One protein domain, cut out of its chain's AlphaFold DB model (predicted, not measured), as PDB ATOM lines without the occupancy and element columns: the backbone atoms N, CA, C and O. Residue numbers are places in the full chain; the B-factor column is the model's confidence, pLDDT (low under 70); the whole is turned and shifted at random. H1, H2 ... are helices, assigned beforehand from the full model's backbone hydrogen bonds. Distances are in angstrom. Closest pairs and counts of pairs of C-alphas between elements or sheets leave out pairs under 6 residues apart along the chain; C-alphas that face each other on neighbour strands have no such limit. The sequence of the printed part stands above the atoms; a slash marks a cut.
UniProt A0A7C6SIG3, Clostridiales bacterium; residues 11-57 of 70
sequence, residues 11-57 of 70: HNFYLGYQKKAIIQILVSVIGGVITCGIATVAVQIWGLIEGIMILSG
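Overview. This is residues 11 to 57 of the 70 residues of a protein of Clostridiales bacterium (UniProt A0A7C6SIG3). Two long helices, H2 and H3, make a helical hairpin that opens as a narrow V from the turn at residues 35 to 37. The short helix H1 sits at the open end, by the beginning of H2. The printed part has 47 residues with three named helices, H1, H2, H3, and no named strand: all helix. It is flat, spanning 34 by 19 by 9 A, and only just compact, close to loose, with a radius of gyration of the C-alphas of 11.2 A.

Along the chain. Find C-alpha 11 at (54.929, -25.780, 207.857), where H1, residues 11 to 14, begins. H2, residues 18 to 34, runs 23.4 A. H3, residues 38 to 55, runs 26.1 A to C-alpha 55 at (53.661, -35.355, 214.583).

Arrangement. H2 and H3 touch, H3 with residues 38 to 43 alone; their closest C-alphas, of Ser 28 and Thr 40, are 4.5 A apart. Their tilt is a shallow 28 degrees, opposite ways. H1 and H2 touch only at the corner, H2 with residues 18 to 21 alone; the closest C-alphas, of Asn 12 and Ala 21, are 4.9 A apart. H1 and H3 are close but not clearly touching, the closest C-alphas, of His 11 and Gly 51, being 7.9 A apart. In H2 and H3 every O i to N i+4 pair is within hydrogen-bond range; H1 is too short for such a pair.

Size, cuts and confidence. The farthest C-alphas, of Ile 34 and Gly 57, are 34.8 A apart. The printed part has no cut, and both links are tight. Look for pLDDT under 70 at residues 37 and 57.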
ATOM      1  N   HIS A  11      54.003 -24.875 207.174       75.00
ATOM      2  CA  HIS A  11      54.929 -25.780 207.857       75.00
ATOM      3  C   HIS A  11      56.075 -26.242 206.938       75.00
ATOM      4  O   HIS A  11      57.197 -26.410 207.404       75.00
ATOM      5  N   ASN A  12      55.842 -26.348 205.623       73.94
ATOM      6  CA  ASN A  12      56.884 -26.706 204.663       73.94
ATOM      7  C   ASN A  12      57.939 -25.593 204.500       73.94
ATOM      8  O   ASN A  12      59.080 -25.898 204.163       73.94
ATOM      9  N   PHE A  13      57.623 -24.324 204.799       73.94
ATOM     10  CA  PHE A  13      58.644 -23.266 204.880       73.94
ATOM     11  C   PHE A  13      59.548 -23.443 206.101       73.94
ATOM     12  O   PHE A  13      60.760 -23.275 205.983       73.94
ATOM     13  N   TYR A  14      58.971 -23.815 207.247       72.81
ATOM     14  CA  TYR A  14      59.730 -24.082 208.472       72.81
ATOM     15  C   TYR A  14      60.636 -25.301 208.333       72.81
ATOM     16  O   TYR A  14      61.780 -25.268 208.770       72.81
ATOM     17  N   LEU A  15      60.156 -26.333 207.642       75.25
ATOM     18  CA  LEU A  15      60.945 -27.508 207.294       75.25
ATOM     19  C   LEU A  15      61.968 -27.233 206.180       75.25
ATOM     20  O   LEU A  15      62.578 -28.165 205.686       75.25
ATOM     21  N   GLY A  16      62.147 -26.005 205.685       73.62
ATOM     22  CA  GLY A  16      63.097 -25.726 204.600       73.62
ATOM     23  C   GLY A  16      62.693 -26.277 203.222       73.62
ATOM     24  O   GLY A  16      63.421 -26.082 202.246       73.62
ATOM     25  N   TYR A  17      61.511 -26.884 203.082       78.00
ATOM     26  CA  TYR A  17      60.921 -27.313 201.812       78.00
ATOM     27  C   TYR A  17      60.262 -26.143 201.066       78.00
ATOM     28  O   TYR A  17      59.096 -26.201 200.674       78.00
ATOM     29  N   GLN A  18      61.034 -25.083 200.801       77.44
ATOM     30  CA  GLN A  18      60.537 -23.854 200.168       77.44
ATOM     31  C   GLN A  18      59.810 -24.123 198.844       77.44
ATOM     32  O   GLN A  18      58.748 -23.562 198.600       77.44
ATOM     33  N   LYS A  19      60.333 -25.029 198.007       78.50
ATOM     34  CA  LYS A  19      59.694 -25.386 196.730       78.50
ATOM     35  C   LYS A  19      58.306 -26.000 196.928       78.50
ATOM     36  O   LYS A  19      57.373 -25.608 196.237       78.50
ATOM     37  N   LYS A  20      58.158 -26.931 197.878       80.25
ATOM     38  CA  LYS A  20      56.861 -27.560 198.170       80.25
ATOM     39  C   LYS A  20      55.877 -26.561 198.767       80.25
ATOM     40  O   LYS A  20      54.731 -26.509 198.336       80.25
ATOM     41  N   ALA A  21      56.358 -25.725 199.682       81.06
ATOM     42  CA  ALA A  21      55.545 -24.718 200.343       81.06
ATOM     43  C   ALA A  21      55.005 -23.665 199.356       81.06
ATOM     44  O   ALA A  21      53.820 -23.338 199.380       81.06
ATOM     45  N   ILE A  22      55.844 -23.196 198.424       82.62
ATOM     46  CA  ILE A  22      55.431 -22.275 197.355       82.62
ATOM     47  C   ILE A  22      54.377 -22.929 196.455       82.62
ATOM     48  O   ILE A  22      53.374 -22.293 196.145       82.62
ATOM     49  N   ILE A  23      54.566 -24.194 196.066       84.19
ATOM     50  CA  ILE A  23      53.604 -24.919 195.222       84.19
ATOM     51  C   ILE A  23      52.254 -25.076 195.935       84.19
ATOM     52  O   ILE A  23      51.225 -24.818 195.321       84.19
ATOM     53  N   GLN A  24      52.234 -25.446 197.218       79.94
ATOM     54  CA  GLN A  24      50.987 -25.576 197.984       79.94
ATOM     55  C   GLN A  24      50.224 -24.255 198.096       79.94
ATOM     56  O   GLN A  24      49.009 -24.248 197.906       79.94
ATOM     57  N   ILE A  25      50.916 -23.139 198.347       80.88
ATOM     58  CA  ILE A  25      50.281 -21.813 198.372       80.88
ATOM     59  C   ILE A  25      49.776 -21.431 196.981       80.88
ATOM     60  O   ILE A  25      48.663 -20.938 196.845       80.88
ATOM     61  N   LEU A  26      50.560 -21.683 195.933       82.31
ATOM     62  CA  LEU A  26      50.166 -21.358 194.567       82.31
ATOM     63  C   LEU A  26      48.931 -22.159 194.137       82.31
ATOM     64  O   LEU A  26      48.009 -21.600 193.555       82.31
ATOM     65  N   VAL A  27      48.880 -23.450 194.466       81.75
ATOM     66  CA  VAL A  27      47.729 -24.316 194.179       81.75
ATOM     67  C   VAL A  27      46.523 -23.939 195.039       81.75
ATOM     68  O   VAL A  27      45.409 -23.942 194.525       81.75
ATOM     69  N   SER A  28      46.705 -23.569 196.308       76.94
ATOM     70  CA  SER A  28      45.579 -23.132 197.137       76.94
ATOM     71  C   SER A  28      45.014 -21.795 196.643       76.94
ATOM     72  O   SER A  28      43.810 -21.672 196.456       76.94
ATOM     73  N   VAL A  29      45.859 -20.817 196.315       77.81
ATOM     74  CA  VAL A  29      45.405 -19.494 195.866       77.81
ATOM     75  C   VAL A  29      44.906 -19.543 194.422       77.81
ATOM     76  O   VAL A  29      43.756 -19.211 194.163       77.81
ATOM     77  N   ILE A  30      45.726 -19.985 193.469       79.56
ATOM     78  CA  ILE A  30      45.358 -19.989 192.043       79.56
ATOM     79  C   ILE A  30      44.367 -21.112 191.750       79.56
ATOM     80  O   ILE A  30      43.326 -20.879 191.140       79.56
ATOM     81  N   GLY A  31      44.656 -22.328 192.216       76.69
ATOM     82  CA  GLY A  31      43.750 -23.460 192.036       76.69
ATOM     83  C   GLY A  31      42.434 -23.250 192.782       76.69
ATOM     84  O   GLY A  31      41.377 -23.545 192.227       76.69
ATOM     85  N   GLY A  32      42.463 -22.698 194.001       75.25
ATOM     86  CA  GLY A  32      41.253 -22.374 194.763       75.25
ATOM     87  C   GLY A  32      40.405 -21.300 194.085       75.25
ATOM     88  O   GLY A  32      39.198 -21.479 193.970       75.25
ATOM     89  N   VAL A  33      41.011 -20.240 193.543       74.50
ATOM     90  CA  VAL A  33      40.277 -19.196 192.806       74.50
ATOM     91  C   VAL A  33      39.647 -19.741 191.518       74.50
ATOM     92  O   VAL A  33      38.493 -19.436 191.235       74.50
ATOM     93  N   ILE A  34      40.354 -20.590 190.761       76.75
ATOM     94  CA  ILE A  34      39.846 -21.149 189.493       76.75
ATOM     95  C   ILE A  34      38.745 -22.200 189.724       76.75
ATOM     96  O   ILE A  34      37.843 -22.340 188.902       76.75
ATOM     97  N   THR A  35      38.793 -22.935 190.840       73.75
ATOM     98  CA  THR A  35      37.868 -24.051 191.130       73.75
ATOM     99  C   THR A  35      36.780 -23.717 192.157       73.75
ATOM    100  O   THR A  35      36.189 -24.633 192.728       73.75
ATOM    101  N   CYS A  36      36.508 -22.432 192.428       74.06
ATOM    102  CA  CYS A  36      35.566 -22.001 193.477       74.06
ATOM    103  C   CYS A  36      35.844 -22.640 194.854       74.06
ATOM    104  O   CYS A  36      34.935 -23.032 195.582       74.06
ATOM    105  N   GLY A  37      37.114 -22.769 195.223       68.38
ATOM    106  CA  GLY A  37      37.534 -23.198 196.551       68.38
ATOM    107  C   GLY A  37      37.724 -24.710 196.729       68.38
ATOM    108  O   GLY A  37      38.190 -25.134 197.788       68.38
ATOM    109  N   ILE A  38      37.446 -25.538 195.717       74.88
ATOM    110  CA  ILE A  38      37.574 -27.003 195.823       74.88
ATOM    111  C   ILE A  38      39.046 -27.427 195.933       74.88
ATOM    112  O   ILE A  38      39.402 -28.237 196.791       74.88
ATOM    113  N   ALA A  39      39.930 -26.839 195.124       73.25
ATOM    114  CA  ALA A  39      41.360 -27.139 195.189       73.25
ATOM    115  C   ALA A  39      41.981 -26.734 196.538       73.25
ATOM    116  O   ALA A  39      42.856 -27.430 197.047       73.25
ATOM    117  N   THR A  40      41.486 -25.663 197.167       74.69
ATOM    118  CA  THR A  40      41.883 -25.275 198.531       74.69
ATOM    119  C   THR A  40      41.564 -26.359 199.548       74.69
ATOM    120  O   THR A  40      42.407 -26.649 200.389       74.69
ATOM    121  N   VAL A  41      40.392 -26.995 199.464       75.94
ATOM    122  CA  VAL A  41      40.010 -28.078 200.385       75.94
ATOM    123  C   VAL A  41      40.924 -29.292 200.207       75.94
ATOM    124  O   VAL A  41      41.381 -29.864 201.194       75.94
ATOM    125  N   ALA A  42      41.273 -29.646 198.968       79.69
ATOM    126  CA  ALA A  42      42.220 -30.729 198.702       79.69
ATOM    127  C   ALA A  42      43.622 -30.439 199.275       79.69
ATOM    128  O   ALA A  42      44.223 -31.308 199.908       79.69
ATOM    129  N   VAL A  43      44.128 -29.209 199.116       78.94
ATOM    130  CA  VAL A  43      45.423 -28.788 199.686       78.94
ATOM    131  C   VAL A  43      45.395 -28.785 201.215       78.94
ATOM    132  O   VAL A  43      46.369 -29.197 201.840       78.94
ATOM    133  N   GLN A  44      44.278 -28.383 201.820       77.06
ATOM    134  CA  GLN A  44      44.080 -28.410 203.272       77.06
ATOM    135  C   GLN A  44      44.119 -29.839 203.825       77.06
ATOM    136  O   GLN A  44      44.806 -30.099 204.813       77.06
ATOM    137  N   ILE A  45      43.447 -30.784 203.158       82.31
ATOM    138  CA  ILE A  45      43.489 -32.209 203.519       82.31
ATOM    139  C   ILE A  45      44.921 -32.744 203.398       82.31
ATOM    140  O   ILE A  45      45.403 -33.412 204.311       82.31
ATOM    141  N   TRP A  46      45.630 -32.409 202.316       82.31
ATOM    142  CA  TRP A  46      47.028 -32.808 202.143       82.31
ATOM    143  C   TRP A  46      47.940 -32.236 203.240       82.31
ATOM    144  O   TRP A  46      48.736 -32.968 203.823       82.31
ATOM    145  N   GLY A  47      47.781 -30.955 203.586       78.31
ATOM    146  CA  GLY A  47      48.538 -30.312 204.664       78.31
ATOM    147  C   GLY A  47      48.259 -30.909 206.049       78.31
ATOM    148  O   GLY A  47      49.159 -30.960 206.885       78.31
ATOM    149  N   LEU A  48      47.042 -31.413 206.286       80.94
ATOM    150  CA  LEU A  48      46.686 -32.181 207.485       80.94
ATOM    151  C   LEU A  48      47.411 -33.531 207.532       80.94
ATOM    152  O   LEU A  48      47.948 -33.892 208.576       80.94
ATOM    153  N   ILE A  49      47.469 -34.249 206.407       82.88
ATOM    154  CA  ILE A  49      48.190 -35.526 206.290       82.88
ATOM    155  C   ILE A  49      49.693 -35.324 206.546       82.88
ATOM    156  O   ILE A  49      50.285 -36.064 207.330       82.88
ATOM    157  N   GLU A  50      50.303 -34.298 205.942       78.19
ATOM    158  CA  GLU A  50      51.704 -33.933 206.198       78.19
ATOM    159  C   GLU A  50      51.926 -33.546 207.667       78.19
ATOM    160  O   GLU A  50      52.865 -34.031 208.295       78.19
ATOM    161  N   GLY A  51      51.018 -32.757 208.253       76.56
ATOM    162  CA  GLY A  51      51.050 -32.405 209.673       76.56
ATOM    163  C   GLY A  51      51.013 -33.625 210.599       76.56
ATOM    164  O   GLY A  51      51.789 -33.692 211.552       76.56
ATOM    165  N   ILE A  52      50.162 -34.614 210.304       79.75
ATOM    166  CA  ILE A  52      50.082 -35.869 211.066       79.75
ATOM    167  C   ILE A  52      51.366 -36.690 210.901       79.75
ATOM    168  O   ILE A  52      51.864 -37.214 211.890       79.75
ATOM    169  N   MET A  53      51.944 -36.773 209.698       78.19
ATOM    170  CA  MET A  53      53.230 -37.459 209.480       78.19
ATOM    171  C   MET A  53      54.387 -36.820 210.253       78.19
ATOM    172  O   MET A  53      55.256 -37.539 210.747       78.19
ATOM    173  N   ILE A  54      54.398 -35.491 210.376       76.81
ATOM    174  CA  ILE A  54      55.388 -34.764 211.181       76.81
ATOM    175  C   ILE A  54      55.196 -35.088 212.669       76.81
ATOM    176  O   ILE A  54      56.154 -35.449 213.342       76.81
ATOM    177  N   LEU A  55      53.958 -35.034 213.178       73.81
ATOM    178  CA  LEU A  55      53.661 -35.355 214.583       73.81
ATOM    179  C   LEU A  55      53.876 -36.833 214.929       73.81
ATOM    180  O   LEU A  55      54.258 -37.157 216.047       73.81
ATOM    181  N   SER A  56      53.639 -37.732 213.976       75.75
ATOM    182  CA  SER A  56      53.893 -39.165 214.126       75.75
ATOM    183  C   SER A  56      55.387 -39.508 214.038       75.75
ATOM    184  O   SER A  56      55.737 -40.687 214.107       75.75
ATOM    185  N   GLY A  57      56.265 -38.521 213.824       67.06
ATOM    186  CA  GLY A  57      57.706 -38.725 213.662       67.06
ATOM    187  C   GLY A  57      58.091 -39.461 212.376       67.06
ATOM    188  O   GLY A  57      59.246 -39.851 212.218       67.06
TER     189      GLY A  57